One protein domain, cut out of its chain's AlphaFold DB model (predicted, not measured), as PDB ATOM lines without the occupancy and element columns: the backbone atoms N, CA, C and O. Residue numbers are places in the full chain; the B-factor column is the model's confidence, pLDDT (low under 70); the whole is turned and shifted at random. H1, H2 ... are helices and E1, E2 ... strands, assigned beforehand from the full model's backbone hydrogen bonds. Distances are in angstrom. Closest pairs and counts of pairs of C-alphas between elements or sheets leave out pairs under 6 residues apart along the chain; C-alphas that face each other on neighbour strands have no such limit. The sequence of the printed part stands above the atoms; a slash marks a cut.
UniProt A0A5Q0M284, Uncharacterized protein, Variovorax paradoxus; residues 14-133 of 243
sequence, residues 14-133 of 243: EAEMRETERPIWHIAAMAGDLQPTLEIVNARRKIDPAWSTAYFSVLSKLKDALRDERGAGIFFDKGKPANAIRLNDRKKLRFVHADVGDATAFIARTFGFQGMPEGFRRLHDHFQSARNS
ATOM      1  N   GLU A  14      47.488 -25.568  12.503       79.75
ATOM      2  CA  GLU A  14      48.083 -25.608  11.163       79.75
ATOM      3  C   GLU A  14      47.316 -24.736  10.160       79.75
ATOM      4  O   GLU A  14      47.914 -24.164   9.247       79.75
ATOM      5  N   ALA A  15      45.994 -24.628  10.320       78.62
ATOM      6  CA  ALA A  15      45.170 -23.704   9.549       78.62
ATOM      7  C   ALA A  15      45.325 -22.269  10.073       78.62
ATOM      8  O   ALA A  15      45.356 -21.322   9.287       78.62
ATOM      9  N   GLU A  16      45.482 -22.102  11.390       80.69
ATOM     10  CA  GLU A  16      45.666 -20.787  12.010       80.69
ATOM     11  C   GLU A  16      46.948 -20.083  11.539       80.69
ATOM     12  O   GLU A  16      46.911 -18.882  11.272       80.69
ATOM     13  N   MET A  17      48.041 -20.828  11.342       79.56
ATOM     14  CA  MET A  17      49.331 -20.307  10.858       79.56
ATOM     15  C   MET A  17      49.303 -19.762   9.423       79.56
ATOM     16  O   MET A  17      50.165 -18.964   9.068       79.56
ATOM     17  N   ARG A  18      48.339 -20.168   8.587       82.19
ATOM     18  CA  ARG A  18      48.279 -19.754   7.171       82.19
ATOM     19  C   ARG A  18      47.720 -18.347   6.972       82.19
ATOM     20  O   ARG A  18      47.981 -17.729   5.947       82.19
ATOM     21  N   GLU A  19      46.953 -17.851   7.938       83.56
ATOM     22  CA  GLU A  19      46.285 -16.554   7.841       83.56
ATOM     23  C   GLU A  19      47.104 -15.476   8.546       83.56
ATOM     24  O   GLU A  19      47.285 -15.500   9.765       83.56
ATOM     25  N   THR A  20      47.558 -14.491   7.782       86.56
ATOM     26  CA  THR A  20      48.361 -13.370   8.290       86.56
ATOM     27  C   THR A  20      47.519 -12.297   8.976       86.56
ATOM     28  O   THR A  20      48.047 -11.507   9.760       86.56
ATOM     29  N   GLU A  21      46.204 -12.278   8.736       90.19
ATOM     30  CA  GLU A  21      45.271 -11.319   9.322       90.19
ATOM     31  C   GLU A  21      44.007 -11.993   9.853       90.19
ATOM     32  O   GLU A  21      43.345 -12.754   9.150       90.19
ATOM     33  N   ARG A  22      43.607 -11.657  11.083       91.38
ATOM     34  CA  ARG A  22      42.378 -12.186  11.697       91.38
ATOM     35  C   ARG A  22      41.668 -11.134  12.540       91.38
ATOM     36  O   ARG A  22      42.300 -10.196  13.031       91.38
ATOM     37  N   PRO A  23      40.349 -11.270  12.763       93.12
ATOM     38  CA  PRO A  23      39.652 -10.454  13.745       93.12
ATOM     39  C   PRO A  23      40.305 -10.552  15.130       93.12
ATOM     40  O   PRO A  23      40.564 -11.653  15.610       93.12
ATOM     41  N   ILE A  24      40.477  -9.445  15.849       92.75
ATOM     42  CA  ILE A  24      41.116  -9.506  17.180       92.75
ATOM     43  C   ILE A  24      40.356 -10.374  18.203       92.75
ATOM     44  O   ILE A  24      40.968 -10.951  19.098       92.75
ATOM     45  N   TRP A  25      39.029 -10.523  18.068       92.75
ATOM     46  CA  TRP A  25      38.243 -11.435  18.916       92.75
ATOM     47  C   TRP A  25      38.631 -12.902  18.729       92.75
ATOM     48  O   TRP A  25      38.517 -13.681  19.675       92.75
ATOM     49  N   HIS A  26      39.059 -13.254  17.518       94.81
ATOM     50  CA  HIS A  26      39.478 -14.587  17.119       94.81
ATOM     51  C   HIS A  26      40.864 -14.878  17.704       94.81
ATOM     52  O   HIS A  26      41.057 -15.895  18.358       94.81
ATOM     53  N   ILE A  27      41.792 -13.923  17.580       90.38
ATOM     54  CA  ILE A  27      43.142 -14.015  18.158       90.38
ATOM     55  C   ILE A  27      43.080 -14.155  19.688       90.38
ATOM     56  O   ILE A  27      43.773 -14.992  20.262       90.38
ATOM     57  N   ALA A  28      42.192 -13.404  20.350       87.94
ATOM     58  CA  ALA A  28      41.961 -13.541  21.789       87.94
ATOM     59  C   ALA A  28      41.405 -14.921  22.190       87.94
ATOM     60  O   ALA A  28      41.728 -15.412  23.267       87.94
ATOM     61  N   ALA A  29      40.574 -15.550  21.349       87.69
ATOM     62  CA  ALA A  29      40.056 -16.894  21.611       87.69
ATOM     63  C   ALA A  29      41.153 -17.960  21.456       87.69
ATOM     64  O   ALA A  29      41.267 -18.832  22.315       87.69
ATOM     65  N   MET A  30      42.016 -17.830  20.439       89.56
ATOM     66  CA  MET A  30      43.180 -18.707  20.262       89.56
ATOM     67  C   MET A  30      44.151 -18.628  21.446       89.56
ATOM     68  O   MET A  30      44.630 -19.652  21.917       89.56
ATOM     69  N   ALA A  31      44.399 -17.430  21.986       85.12
ATOM     70  CA  ALA A  31      45.235 -17.265  23.180       85.12
ATOM     71  C   ALA A  31      44.684 -18.014  24.412       85.12
ATOM     72  O   ALA A  31      45.445 -18.360  25.311       85.12
ATOM     73  N   GLY A  32      43.372 -18.271  24.444       79.88
ATOM     74  CA  GLY A  32      42.683 -19.047  25.476       79.88
ATOM     75  C   GLY A  32      42.377 -20.495  25.082       79.88
ATOM     76  O   GLY A  32      41.452 -21.062  25.659       79.88
ATOM     77  N   ASP A  33      43.093 -21.048  24.097       82.50
ATOM     78  CA  ASP A  33      42.975 -22.428  23.597       82.50
ATOM     79  C   ASP A  33      41.566 -22.835  23.148       82.50
ATOM     80  O   ASP A  33      41.102 -23.948  23.392       82.50
ATOM     81  N   LEU A  34      40.847 -21.912  22.508       80.31
ATOM     82  CA  LEU A  34      39.479 -22.161  22.073       80.31
ATOM     83  C   LEU A  34      39.330 -21.993  20.568       80.31
ATOM     84  O   LEU A  34      39.702 -20.948  20.026       80.31
ATOM     85  N   GLN A  35      38.698 -22.980  19.922       85.56
ATOM     86  CA  GLN A  35      38.304 -22.893  18.522       85.56
ATOM     87  C   GLN A  35      37.544 -21.573  18.292       85.56
ATOM     88  O   GLN A  35      36.489 -21.331  18.896       85.56
ATOM     89  N   PRO A  36      38.060 -20.695  17.424       84.69
ATOM     90  CA  PRO A  36      37.633 -19.305  17.363       84.69
ATOM     91  C   PRO A  36      36.399 -19.120  16.467       84.69
ATOM     92  O   PRO A  36      36.406 -18.390  15.475       84.69
ATOM     93  N   THR A  37      35.295 -19.764  16.847       86.38
ATOM     94  CA  THR A  37      33.957 -19.534  16.286       86.38
ATOM     95  C   THR A  37      33.091 -18.782  17.293       86.38
ATOM     96  O   THR A  37      33.210 -18.955  18.507       86.38
ATOM     97  N   LEU A  38      32.192 -17.917  16.808       82.25
ATOM     98  CA  LEU A  38      31.340 -17.115  17.695       82.25
ATOM     99  C   LEU A  38      30.451 -17.985  18.591       82.25
ATOM    100  O   LEU A  38      30.198 -17.616  19.736       82.25
ATOM    101  N   GLU A  39      29.979 -19.118  18.081       83.38
ATOM    102  CA  GLU A  39      29.162 -20.065  18.835       83.38
ATOM    103  C   GLU A  39      29.938 -20.664  20.013       83.38
ATOM    104  O   GLU A  39      29.501 -20.527  21.157       83.38
ATOM    105  N   ILE A  40      31.126 -21.222  19.753       78.75
ATOM    106  CA  ILE A  40      31.963 -21.863  20.775       78.75
ATOM    107  C   ILE A  40      32.439 -20.835  21.805       78.75
ATOM    108  O   ILE A  40      32.317 -21.068  23.008       78.75
ATOM    109  N   VAL A  41      32.892 -19.655  21.366       80.00
ATOM    110  CA  VAL A  41      33.293 -18.564  22.272       80.00
ATOM    111  C   VAL A  41      32.126 -18.139  23.163       80.00
ATOM    112  O   VAL A  41      32.286 -17.993  24.373       80.00
ATOM    113  N   ASN A  42      30.926 -17.954  22.605       85.38
ATOM    114  CA  ASN A  42      29.763 -17.570  23.405       85.38
ATOM    115  C   ASN A  42      29.312 -18.680  24.360       85.38
ATOM    116  O   ASN A  42      28.845 -18.362  25.455       85.38
ATOM    117  N   ALA A  43      29.459 -19.949  23.979       80.12
ATOM    118  CA  ALA A  43      29.202 -21.082  24.859       80.12
ATOM    119  C   ALA A  43      30.205 -21.115  26.024       80.12
ATOM    120  O   ALA A  43      29.776 -21.116  27.179       80.12
ATOM    121  N   ARG A  44      31.520 -21.028  25.752       80.06
ATOM    122  CA  ARG A  44      32.564 -21.010  26.797       80.06
ATOM    123  C   ARG A  44      32.358 -19.874  27.785       80.06
ATOM    124  O   ARG A  44      32.389 -20.100  28.988       80.06
ATOM    125  N   ARG A  45      32.050 -18.672  27.293       84.56
ATOM    126  CA  ARG A  45      31.809 -17.493  28.142       84.56
ATOM    127  C   ARG A  45      30.674 -17.665  29.147       84.56
ATOM    128  O   ARG A  45      30.691 -16.991  30.172       84.56
ATOM    129  N   LYS A  46      29.672 -18.493  28.834       85.31
ATOM    130  CA  LYS A  46      28.534 -18.752  29.727       85.31
ATOM    131  C   LYS A  46      28.870 -19.775  30.805       85.31
ATOM    132  O   LYS A  46      28.351 -19.657  31.906       85.31
ATOM    133  N   ILE A  47      29.694 -20.768  30.476       81.94
ATOM    134  CA  ILE A  47      29.984 -21.885  31.382       81.94
ATOM    135  C   ILE A  47      31.249 -21.676  32.222       81.94
ATOM    136  O   ILE A  47      31.381 -22.291  33.271       81.94
ATOM    137  N   ASP A  48      32.165 -20.816  31.774       74.81
ATOM    138  CA  ASP A  48      33.446 -20.552  32.425       74.81
ATOM    139  C   ASP A  48      33.668 -19.032  32.569       74.81
ATOM    140  O   ASP A  48      34.221 -18.371  31.676       74.81
ATOM    141  N   PRO A  49      33.205 -18.438  33.686       81.25
ATOM    142  CA  PRO A  49      33.369 -17.011  33.960       81.25
ATOM    143  C   PRO A  49      34.834 -16.573  34.106       81.25
ATOM    144  O   PRO A  49      35.162 -15.430  33.772       81.25
ATOM    145  N   ALA A  50      35.717 -17.463  34.575       76.12
ATOM    146  CA  ALA A  50      37.140 -17.170  34.730       76.12
ATOM    147  C   ALA A  50      37.804 -17.015  33.356       76.12
ATOM    148  O   ALA A  50      38.438 -15.990  33.087       76.12
ATOM    149  N   TRP A  51      37.550 -17.959  32.443       83.88
ATOM    150  CA  TRP A  51      37.978 -17.852  31.046       83.88
ATOM    151  C   TRP A  51      37.386 -16.617  30.367       83.88
ATOM    152  O   TRP A  51      38.103 -15.873  29.704       83.88
ATOM    153  N   SER A  52      36.094 -16.341  30.575       81.00
ATOM    154  CA  SER A  52      35.418 -15.155  30.022       81.00
ATOM    155  C   SER A  52      36.108 -13.851  30.444       81.00
ATOM    156  O   SER A  52      36.321 -12.959  29.619       81.00
ATOM    157  N   THR A  53      36.505 -13.755  31.715       76.12
ATOM    158  CA  THR A  53      37.221 -12.597  32.270       76.12
ATOM    159  C   THR A  53      38.605 -12.446  31.638       76.12
ATOM    160  O   THR A  53      38.949 -11.355  31.176       76.12
ATOM    161  N   ALA A  54      39.376 -13.534  31.543       78.75
ATOM    162  CA  ALA A  54      40.684 -13.528  30.887       78.75
ATOM    163  C   ALA A  54      40.578 -13.144  29.400       78.75
ATOM    164  O   ALA A  54      41.274 -12.239  28.937       78.75
ATOM    165  N   TYR A  55      39.632 -13.747  28.676       84.31
ATOM    166  CA  TYR A  55      39.329 -13.443  27.278       84.31
ATOM    167  C   TYR A  55      39.023 -11.956  27.063       84.31
ATOM    168  O   TYR A  55      39.573 -11.325  26.159       84.31
ATOM    169  N   PHE A  56      38.167 -11.364  27.901       84.88
ATOM    170  CA  PHE A  56      37.843  -9.943  27.793       84.88
ATOM    171  C   PHE A  56      39.005  -9.026  28.160       84.88
ATOM    172  O   PHE A  56      39.136  -7.969  27.541       84.88
ATOM    173  N   SER A  57      39.854  -9.427  29.109       80.31
ATOM    174  CA  SER A  57      41.083  -8.704  29.441       80.31
ATOM    175  C   SER A  57      42.018  -8.632  28.229       80.31
ATOM    176  O   SER A  57      42.379  -7.535  27.792       80.31
ATOM    177  N   VAL A  58      42.303  -9.781  27.600       81.62
ATOM    178  CA  VAL A  58      43.104  -9.860  26.367       81.62
ATOM    179  C   VAL A  58      42.464  -9.025  25.260       81.62
ATOM    180  O   VAL A  58      43.114  -8.156  24.679       81.62
ATOM    181  N   LEU A  59      41.169  -9.218  25.002       87.00
ATOM    182  CA  LEU A  59      40.453  -8.506  23.947       87.00
ATOM    183  C   LEU A  59      40.435  -6.986  24.159       87.00
ATOM    184  O   LEU A  59      40.490  -6.238  23.184       87.00
ATOM    185  N   SER A  60      40.336  -6.512  25.404       85.25
ATOM    186  CA  SER A  60      40.416  -5.081  25.702       85.25
ATOM    187  C   SER A  60      41.797  -4.537  25.357       85.25
ATOM    188  O   SER A  60      41.889  -3.550  24.635       85.25
ATOM    189  N   LYS A  61      42.865  -5.220  25.791       82.75
ATOM    190  CA  LYS A  61      44.241  -4.799  25.501       82.75
ATOM    191  C   LYS A  61      44.547  -4.800  24.004       82.75
ATOM    192  O   LYS A  61      45.176  -3.865  23.523       82.75
ATOM    193  N   LEU A  62      44.042  -5.786  23.258       86.50
ATOM    194  CA  LEU A  62      44.159  -5.811  21.797       86.50
ATOM    195  C   LEU A  62      43.492  -4.594  21.146       86.50
ATOM    196  O   LEU A  62      44.094  -3.970  20.280       86.50
ATOM    197  N   LYS A  63      42.272  -4.229  21.569       91.19
ATOM    198  CA  LYS A  63      41.569  -3.047  21.037       91.19
ATOM    199  C   LYS A  63      42.358  -1.764  21.268       91.19
ATOM    200  O   LYS A  63      42.466  -0.958  20.352       91.19
ATOM    201  N   ASP A  64      42.900  -1.595  22.471       89.25
ATOM    202  CA  ASP A  64      43.645  -0.394  22.855       89.25
ATOM    203  C   ASP A  64      44.992  -0.287  22.111       89.25
ATOM    204  O   ASP A  64      45.537   0.809  21.952       89.25
ATOM    205  N   ALA A  65      45.514  -1.415  21.619       89.88
ATOM    206  CA  ALA A  65      46.778  -1.518  20.896       89.88
ATOM    207  C   ALA A  65      46.645  -1.470  19.362       89.88
ATOM    208  O   ALA A  65      47.670  -1.440  18.684       89.88
ATOM    209  N   LEU A  66      45.429  -1.444  18.805       91.06
ATOM    210  CA  LEU A  66      45.213  -1.324  17.358       91.06
ATOM    211  C   LEU A  66      45.783  -0.003  16.822       91.06
ATOM    212  O   LEU A  66      45.449   1.069  17.334       91.06
ATOM    213  N   ARG A  67      46.610  -0.069  15.777       90.44
ATOM    214  CA  ARG A  67      47.181   1.088  15.071       90.44
ATOM    215  C   ARG A  67      47.116   0.866  13.564       90.44
ATOM    216  O   ARG A  67      47.285  -0.253  13.091       90.44
ATOM    217  N   ASP A  68      46.887   1.933  12.816       87.94
ATOM    218  CA  ASP A  68      46.929   1.944  11.352       87.94
ATOM    219  C   ASP A  68      48.346   2.188  10.798       87.94
ATOM    220  O   ASP A  68      48.556   2.155   9.588       87.94
ATOM    221  N   GLU A  69      49.325   2.385  11.683       86.62
ATOM    222  CA  GLU A  69      50.745   2.535  11.370       86.62
ATOM    223  C   GLU A  69      51.531   1.295  11.815       86.62
ATOM    224  O   GLU A  69      51.390   0.813  12.947       86.62
ATOM    225  N   ARG A  70      52.383   0.764  10.927       79.88
ATOM    226  CA  ARG A  70      53.242  -0.386  11.248       79.88
ATOM    227  C   ARG A  70      54.282   0.007  12.304       79.88
ATOM    228  O   ARG A  70      54.871   1.078  12.233       79.88
ATOM    229  N   GLY A  71      54.521  -0.879  13.273       72.94
ATOM    230  CA  GLY A  71      55.526  -0.694  14.331       72.94
ATOM    231  C   GLY A  71      55.044   0.044  15.589       72.94
ATOM    232  O   GLY A  71      55.703  -0.047  16.620       72.94
ATOM    233  N   ALA A  72      53.879   0.701  15.559       75.31
ATOM    234  CA  ALA A  72      53.339   1.458  16.698       75.31
ATOM    235  C   ALA A  72      52.418   0.640  17.632       75.31
ATOM    236  O   ALA A  72      51.874   1.169  18.604       75.31
ATOM    237  N   GLY A  73      52.196  -0.643  17.336       87.12
ATOM    238  CA  GLY A  73      51.247  -1.492  18.050       87.12
ATOM    239  C   GLY A  73      50.847  -2.700  17.219       87.12
ATOM    240  O   GLY A  73      51.698  -3.344  16.613       87.12
ATOM    241  N   ILE A  74      49.550  -3.000  17.205       90.62
ATOM    242  CA  ILE A  74      48.972  -4.056  16.380       90.62
ATOM    243  C   ILE A  74      48.470  -3.439  15.085       90.62
ATOM    244  O   ILE A  74      47.470  -2.716  15.101       90.62
ATOM    245  N   PHE A  75      49.151  -3.734  13.980       91.25
ATOM    246  CA  PHE A  75      48.776  -3.185  12.690       91.25
ATOM    247  C   PHE A  75      47.403  -3.691  12.232       91.25
ATOM    248  O   PHE A  75      47.103  -4.887  12.278       91.25
ATOM    249  N   PHE A  76      46.582  -2.774  11.730       90.69
ATOM    250  CA  PHE A  76      45.425  -3.082  10.902       90.69
ATOM    251  C   PHE A  76      45.398  -2.144   9.692       90.69
ATOM    252  O   PHE A  76      45.709  -0.960   9.794       90.69
ATOM    253  N   ASP A  77      44.965  -2.650   8.541       87.38
ATOM    254  CA  ASP A  77      44.817  -1.815   7.350       87.38
ATOM    255  C   ASP A  77      43.481  -1.053   7.393       87.38
ATOM    256  O   ASP A  77      42.404  -1.662   7.323       87.38
ATOM    257  N   LYS A  78      43.541   0.282   7.517       85.69
ATOM    258  CA  LYS A  78      42.362   1.167   7.475       85.69
ATOM    259  C   LYS A  78      41.761   1.319   6.076       85.69
ATOM    260  O   LYS A  78      40.589   1.668   5.969       85.69
ATOM    261  N   GLY A  79      42.537   1.058   5.023       80.19
ATOM    262  CA  GLY A  79      42.091   1.100   3.631       80.19
ATOM    263  C   GLY A  79      41.148  -0.050   3.278       80.19
ATOM    264  O   GLY A  79      40.357   0.065   2.342       80.19
ATOM    265  N   LYS A  80      41.151  -1.138   4.062       80.31
ATOM    266  CA  LYS A  80      40.197  -2.242   3.895       80.31
ATOM    267  C   LYS A  80      38.793  -1.798   4.325       80.31
ATOM    268  O   LYS A  80      38.590  -1.513   5.511       80.31
ATOM    269  N   PRO A  81      37.779  -1.846   3.433       74.25
ATOM    270  CA  PRO A  81      36.416  -1.405   3.751       74.25
ATOM    271  C   PRO A  81      35.835  -2.083   4.998       74.25
ATOM    272  O   PRO A  81      35.150  -1.459   5.807       74.25
ATOM    273  N   ALA A  82      36.164  -3.363   5.194       74.56
ATOM    274  CA  ALA A  82      35.718  -4.139   6.341       74.56
ATOM    275  C   ALA A  82      36.240  -3.576   7.677       74.56
ATOM    276  O   ALA A  82      35.513  -3.606   8.671       74.56
ATOM    277  N   ASN A  83      37.466  -3.050   7.718       80.06
ATOM    278  CA  ASN A  83      38.035  -2.420   8.906       80.06
ATOM    279  C   ASN A  83      37.499  -1.000   9.082       80.06
ATOM    280  O   ASN A  83      37.012  -0.691  10.166       80.06
ATOM    281  N   ALA A  84      37.476  -0.193   8.017       75.06
ATOM    282  CA  ALA A  84      36.993   1.190   8.048       75.06
ATOM    283  C   ALA A  84      35.594   1.326   8.685       75.06
ATOM    284  O   ALA A  84      35.388   2.149   9.576       75.06
ATOM    285  N   ILE A  85      34.649   0.451   8.318       77.81
ATOM    286  CA  ILE A  85      33.271   0.453   8.853       77.81
ATOM    287  C   ILE A  85      33.226   0.186  10.373       77.81
ATOM    288  O   ILE A  85      32.262   0.546  11.055       77.81
ATOM    289  N   ARG A  86      34.244  -0.481  10.924       80.75
ATOM    290  CA  ARG A  86      34.281  -0.947  12.319       80.75
ATOM    291  C   ARG A  86      34.991   0.022  13.263       80.75
ATOM    292  O   ARG A  86      34.761  -0.082  14.465       80.75
ATOM    293  N   LEU A  87      35.800   0.949  12.747       78.75
ATOM    294  CA  LEU A  87      36.593   1.884  13.561       78.75
ATOM    295  C   LEU A  87      35.732   2.884  14.334       78.75
ATOM    296  O   LEU A  87      36.069   3.247  15.456       78.75
ATOM    297  N   ASN A  88      34.577   3.255  13.782       75.88
ATOM    298  CA  ASN A  88      33.686   4.248  14.389       75.88
ATOM    299  C   ASN A  88      32.812   3.685  15.527       75.88
ATOM    300  O   ASN A  88      32.056   4.429  16.146       75.88
ATOM    301  N   ASP A  89      32.874   2.378  15.810       82.62
ATOM    302  CA  ASP A  89      32.050   1.733  16.835       82.62
ATOM    303  C   ASP A  89      32.898   0.828  17.740       82.62
ATOM    304  O   ASP A  89      33.369  -0.244  17.346       82.62
ATOM    305  N   ARG A  90      33.012   1.219  19.015       76.69
ATOM    306  CA  ARG A  90      33.780   0.493  20.039       76.69
ATOM    307  C   ARG A  90      33.345  -0.969  20.204       76.69
ATOM    308  O   ARG A  90      34.167  -1.829  20.538       76.69
ATOM    309  N   LYS A  91      32.067  -1.289  19.962       79.44
ATOM    310  CA  LYS A  91      31.556  -2.670  20.004       79.44
ATOM    311  C   LYS A  91      32.028  -3.477  18.795       79.44
ATOM    312  O   LYS A  91      32.228  -4.689  18.925       79.44
ATOM    313  N   LYS A  92      32.243  -2.823  17.650       85.56
ATOM    314  CA  LYS A  92      32.703  -3.443  16.401       85.56
ATOM    315  C   LYS A  92      34.218  -3.559  16.290       85.56
ATOM    316  O   LYS A  92      34.663  -4.411  15.528       85.56
ATOM    317  N   LEU A  93      34.992  -2.832  17.102       86.06
ATOM    318  CA  LEU A  93      36.459  -2.951  17.138       86.06
ATOM    319  C   LEU A  93      36.947  -4.393  17.308       86.06
ATOM    320  O   LEU A  93      37.958  -4.773  16.738       86.06
ATOM    321  N   ARG A  94      36.187  -5.237  18.019       84.75
ATOM    322  CA  ARG A  94      36.529  -6.661  18.175       84.75
ATOM    323  C   ARG A  94      36.632  -7.414  16.840       84.75
ATOM    324  O   ARG A  94      37.298  -8.436  16.784       84.75
ATOM    325  N   PHE A  95      35.964  -6.929  15.793       89.75
ATOM    326  CA  PHE A  95      35.918  -7.518  14.453       89.75
ATOM    327  C   PHE A  95      36.913  -6.886  13.466       89.75
ATOM    328  O   PHE A  95      36.909  -7.256  12.291       89.75
ATOM    329  N   VAL A  96      37.729  -5.921  13.902       88.69
ATOM    330  CA  VAL A  96      38.819  -5.379  13.081       88.69
ATOM    331  C   VAL A  96      39.818  -6.498  12.815       88.69
ATOM    332  O   VAL A  96      40.228  -7.190  13.747       88.69
ATOM    333  N   HIS A  97      40.129  -6.699  11.537       92.06
ATOM    334  CA  HIS A  97      41.134  -7.652  11.090       92.06
ATOM    335  C   HIS A  97      42.494  -7.004  11.258       92.06
ATOM    336  O   HIS A  97      42.736  -5.920  10.722       92.06
ATOM    337  N   ALA A  98      43.327  -7.659  12.046       91.31
ATOM    338  CA  ALA A  98      44.627  -7.183  12.454       91.31
ATOM    339  C   ALA A  98      45.689  -8.224  12.107       91.31
ATOM    340  O   ALA A  98      45.381  -9.415  12.006       91.31
ATOM    341  N   ASP A  99      46.925  -7.760  11.955       91.81
ATOM    342  CA  ASP A  99      48.089  -8.605  11.719       91.81
ATOM    343  C   ASP A  99      48.275  -9.588  12.888       91.81
ATOM    344  O   ASP A  99      48.405  -9.194  14.056       91.81
ATOM    345  N   VAL A 100      48.245 -10.887  12.579       90.88
ATOM    346  CA  VAL A 100      48.321 -11.959  13.582       90.88
ATOM    347  C   VAL A 100      49.697 -11.984  14.244       90.88
ATOM    348  O   VAL A 100      49.791 -12.215  15.451       90.88
ATOM    349  N   GLY A 101      50.762 -11.683  13.499       89.81
ATOM    350  CA  GLY A 101      52.118 -11.596  14.033       89.81
ATOM    351  C   GLY A 101      52.258 -10.475  15.062       89.81
ATOM    352  O   GLY A 101      52.766 -10.706  16.159       89.81
ATOM    353  N   ASP A 102      51.743  -9.277  14.767       89.44
ATOM    354  CA  ASP A 102      51.790  -8.164  15.724       89.44
ATOM    355  C   ASP A 102      50.949  -8.458  16.967       89.44
ATOM    356  O   ASP A 102      51.375  -8.189  18.093       89.44
ATOM    357  N   ALA A 103      49.757  -9.027  16.776       89.12
ATOM    358  CA  ALA A 103      48.837  -9.319  17.865       89.12
ATOM    359  C   ALA A 103      49.367 -10.417  18.799       89.12
ATOM    360  O   ALA A 103      49.304 -10.266  20.020       89.12
ATOM    361  N   THR A 104      49.926 -11.500  18.251       88.25
ATOM    362  CA  THR A 104      50.525 -12.584  19.048       88.25
ATOM    363  C   THR A 104      51.771 -12.102  19.790       88.25
ATOM    364  O   THR A 104      51.903 -12.366  20.985       88.25
ATOM    365  N   ALA A 105      52.629 -11.304  19.147       87.56
ATOM    366  CA  ALA A 105      53.782 -10.673  19.792       87.56
ATOM    367  C   ALA A 105      53.372  -9.687  20.896       87.56
ATOM    368  O   ALA A 105      54.025  -9.581  21.936       87.56
ATOM    369  N   PHE A 106      52.289  -8.935  20.694       86.69
ATOM    370  CA  PHE A 106      51.743  -8.041  21.710       86.69
ATOM    371  C   PHE A 106      51.197  -8.815  22.918       86.69
ATOM    372  O   PHE A 106      51.514  -8.468  24.057       86.69
ATOM    373  N   ILE A 107      50.427  -9.881  22.684       82.56
ATOM    374  CA  ILE A 107      49.890 -10.751  23.740       82.56
ATOM    375  C   ILE A 107      51.030 -11.381  24.549       82.56
ATOM    376  O   ILE A 107      51.031 -11.272  25.775       82.56
ATOM    377  N   ALA A 108      52.030 -11.954  23.874       81.50
ATOM    378  CA  ALA A 108      53.191 -12.564  24.517       81.50
ATOM    379  C   ALA A 108      53.972 -11.565  25.387       81.50
ATOM    380  O   ALA A 108      54.336 -11.885  26.515       81.50
ATOM    381  N   ARG A 109      54.183 -10.330  24.906       80.50
ATOM    382  CA  ARG A 109      54.845  -9.267  25.686       80.50
ATOM    383  C   ARG A 109      54.015  -8.781  26.875       80.50
ATOM    384  O   ARG A 109      54.584  -8.423  27.897       80.50
ATOM    385  N   THR A 110      52.691  -8.743  26.736       78.62
ATOM    386  CA  THR A 110      51.787  -8.174  27.752       78.62
ATOM    387  C   THR A 110      51.478  -9.157  28.878       78.62
ATOM    388  O   THR A 110      51.379  -8.753  30.032       78.62
ATOM    389  N   PHE A 111      51.301 -10.437  28.546       77.81
ATOM    390  CA  PHE A 111      50.827 -11.460  29.482       77.81
ATOM    391  C   PHE A 111      51.853 -12.576  29.738       77.81
ATOM    392  O   PHE A 111      51.655 -13.382  30.642       77.81
ATOM    393  N   GLY A 112      52.952 -12.624  28.976       71.00
ATOM    394  CA  GLY A 112      53.894 -13.744  28.983       71.00
ATOM    395  C   GLY A 112      53.331 -14.984  28.279       71.00
ATOM    396  O   GLY A 112      52.190 -14.998  27.838       71.00
ATOM    397  N   PHE A 113      54.131 -16.049  28.177       73.19
ATOM    398  CA  PHE A 113      53.672 -17.351  27.653       73.19
ATOM    399  C   PHE A 113      53.180 -18.311  28.742       73.19
ATOM    400  O   PHE A 113      52.681 -19.394  28.438       73.19
ATOM    401  N   GLN A 114      53.351 -17.955  30.015       57.62
ATOM    402  CA  GLN A 114      52.968 -18.819  31.124       57.62
ATOM    403  C   GLN A 114      51.439 -18.966  31.154       57.62
ATOM    404  O   GLN A 114      50.723 -17.987  31.329       57.62
ATOM    405  N   GLY A 115      50.946 -20.191  30.959       60.31
ATOM    406  CA  GLY A 115      49.510 -20.485  30.894       60.31
ATOM    407  C   GLY A 115      48.871 -20.336  29.507       60.31
ATOM    408  O   GLY A 115      47.666 -20.541  29.390       60.31
ATOM    409  N   MET A 116      49.642 -20.017  28.461       73.94
ATOM    410  CA  MET A 116      49.158 -20.060  27.074       73.94
ATOM    411  C   MET A 116      49.302 -21.467  26.480       73.94
ATOM    412  O   MET A 116      50.246 -22.180  26.838       73.94
ATOM    413  N   PRO A 117      48.416 -21.874  25.551       78.19
ATOM    414  CA  PRO A 117      48.537 -23.164  24.889       78.19
ATOM    415  C   PRO A 117      49.782 -23.214  24.003       78.19
ATOM    416  O   PRO A 117      50.175 -22.223  23.380       78.19
ATOM    417  N   GLU A 118      50.383 -24.399  23.894       80.06
ATOM    418  CA  GLU A 118      51.598 -24.612  23.103       80.06
ATOM    419  C   GLU A 118      51.408 -24.196  21.637       80.06
ATOM    420  O   GLU A 118      52.290 -23.580  21.040       80.06
ATOM    421  N   GLY A 119      50.223 -24.448  21.072       81.38
ATOM    422  CA  GLY A 119      49.899 -24.040  19.708       81.38
ATOM    423  C   GLY A 119      49.943 -22.523  19.495       81.38
ATOM    424  O   GLY A 119      50.404 -22.078  18.446       81.38
ATOM    425  N   PHE A 120      49.595 -21.718  20.506       80.00
ATOM    426  CA  PHE A 120      49.709 -20.260  20.427       80.00
ATOM    427  C   PHE A 120      51.169 -19.795  20.453       80.00
ATOM    428  O   PHE A 120      51.531 -18.863  19.735       80.00
ATOM    429  N   ARG A 121      52.034 -20.467  21.224       83.44
ATOM    430  CA  ARG A 121      53.483 -20.221  21.163       83.44
ATOM    431  C   ARG A 121      54.032 -20.566  19.779       83.44
ATOM    432  O   ARG A 121      54.725 -19.742  19.194       83.44
ATOM    433  N   ARG A 122      53.666 -21.723  19.214       84.81
ATOM    434  CA  ARG A 122      54.080 -22.095  17.849       84.81
ATOM    435  C   ARG A 122      53.609 -21.072  16.813       84.81
ATOM    436  O   ARG A 122      54.367 -20.741  15.909       84.81
ATOM    437  N   LEU A 123      52.388 -20.552  16.957       84.44
ATOM    438  CA  LEU A 123      51.849 -19.492  16.102       84.44
ATOM    439  C   LEU A 123      52.695 -18.213  16.187       84.44
ATOM    440  O   LEU A 123      53.069 -17.652  15.159       84.44
ATOM    441  N   HIS A 124      53.033 -17.773  17.402       85.75
ATOM    442  CA  HIS A 124      53.930 -16.638  17.616       85.75
ATOM    443  C   HIS A 124      55.291 -16.863  16.945       85.75
ATOM    444  O   HIS A 124      55.747 -16.021  16.173       85.75
ATOM    445  N   ASP A 125      55.921 -18.007  17.204       84.88
ATOM    446  CA  ASP A 125      57.261 -18.309  16.706       84.88
ATOM    447  C   ASP A 125      57.282 -18.418  15.175       84.88
ATOM    448  O   ASP A 125      58.224 -17.939  14.540       84.88
ATOM    449  N   HIS A 126      56.215 -18.954  14.572       87.69
ATOM    450  CA  HIS A 126      56.022 -18.986  13.124       87.69
ATOM    451  C   HIS A 126      56.051 -17.575  12.518       87.69
ATOM    452  O   HIS A 126      56.865 -17.297  11.634       87.69
ATOM    453  N   PHE A 127      55.220 -16.657  13.024       85.56
ATOM    454  CA  PHE A 127      55.150 -15.297  12.478       85.56
ATOM    455  C   PHE A 127      56.387 -14.451  12.797       85.56
ATOM    456  O   PHE A 127      56.777 -13.620  11.979       85.56
ATOM    457  N   GLN A 128      57.043 -14.670  13.940       83.38
ATOM    458  CA  GLN A 128      58.327 -14.027  14.242       83.38
ATOM    459  C   GLN A 128      59.430 -14.498  13.293       83.38
ATOM    460  O   GLN A 128      60.168 -13.684  12.740       83.38
ATOM    461  N   SER A 129      59.516 -15.806  13.052       79.31
ATOM    462  CA  SER A 129      60.509 -16.381  12.139       79.31
ATOM    463  C   SER A 129      60.296 -15.885  10.710       79.31
ATOM    464  O   SER A 129      61.260 -15.503  10.049       79.31
ATOM    465  N   ALA A 130      59.038 -15.799  10.260       77.19
ATOM    466  CA  ALA A 130      58.684 -15.251   8.951       77.19
ATOM    467  C   ALA A 130      59.060 -13.765   8.794       77.19
ATOM    468  O   ALA A 130      59.374 -13.322   7.692       77.19
ATOM    469  N   ARG A 131      59.059 -12.983   9.879       72.12
ATOM    470  CA  ARG A 131      59.494 -11.575   9.863       72.12
ATOM    471  C   ARG A 131      61.010 -11.441   9.819       72.12
ATOM    472  O   ARG A 131      61.526 -10.639   9.046       72.12
ATOM    473  N   ASN A 132      61.714 -12.256  10.599       65.81
ATOM    474  CA  ASN A 132      63.175 -12.248  10.649       65.81
ATOM    475  C   ASN A 132      63.798 -12.776   9.350       65.81
ATOM    476  O   ASN A 132      64.842 -12.284   8.936       65.81
ATOM    477  N   SER A 133      63.145 -13.714   8.655       61.88
ATOM    478  CA  SER A 133      63.613 -14.201   7.350       61.88
ATOM    479  C   SER A 133      63.526 -13.152   6.234       61.88
ATOM    480  O   SER A 133      64.236 -13.269   5.239       61.88
TER     481      SER A 133
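Overview. This is residues 14 to 133 of the 243 residues of an uncharacterized protein of Variovorax paradoxus (UniProt A0A5Q0M284). What does the model look like? The short helix H1 lies at the core, with H3 and H5 packed on it at steep angles; H6 crosses H5, and H2 makes a corner with one end of H3. A small sheet of E1 and E2 lies where the chain enters H1 and H5, and H4 lies away from the other helices. What is it made of? The printed part has 120 residues, with six named helices and two named strands in the order E1 H1 H2 H3 H4 E2 H5 H6; the class is mostly helix, and the sheet, E1 - E2, is antiparallel. It is compact, with a radius of gyration of the C-alphas of 13.7 A and spans of 38 by 35 by 25 A.

Arrangement. How do the strands pair? E1, residues 21 to 23, and E2, residues 97 to 99, are antiparallel at 137 degrees, with N 22 and O 98 at 3.0 A and N 98 and O 22 at 2.9 A, both within hydrogen-bond range. What do H1, residues 24 to 31, and H2, residues 38 to 47, meet? H1 touches H3, residues 49 to 65, at a steep tilt of 50 degrees, opposite ways, the closest C-alphas being those of Ala 28 and Leu 59, 5.7 A apart. H2 and H3 touch only at the corner by their link, with the C-alphas of Arg 45 and Ser 52 closest at 4.7 A. Where is H4, residues 81 to 87? It touches no helix, and its closest C-alpha to E2 is that of Asn 83, 6.5 A from that of His 97. What meets H5, residues 100 to 111? It touches H1 with its residues 100 to 104 alone, closest at the C-alphas of Ile 27 and Val 100, 7.2 A, and H3 with its residues 103 to 107 alone, closest at those of Leu 62 and Ala 103, 7.0 A. H6, residues 118 to 132, touches H5 at a steep tilt of 60 degrees, opposite ways, with the C-alphas of Gly 101 and Phe 127 closest at 5.0 A.

Along the chain. Where do the elements begin and end? E1 begins at C-alpha 21, (45.271, -11.319, 9.322), and H6 ends at C-alpha 132, (63.175, -12.248, 10.649). How long are the longer helices? From first to last C-alpha H3 measures 24.3 A, H6 21.0 A, H5 16.1 A and H2 14.6 A. Are the helix backbones complete? Every O i to N i+4 pair is within hydrogen-bond range in H1, H2, H3, H5 and H6, and 2 of 3 are in H4.

Size, cuts and confidence. How large is it? The two C-alphas farthest apart are those of Ile 47 and Ser 133, 42.0 A. Are there cuts or long links? The printed part has no cut, and the link from H3 to H4, 15 residues, is long. Where is confidence low? Residues 114 to 115 and 132 to 133 are under 70, and the mean pLDDT of the printed part is 82.8.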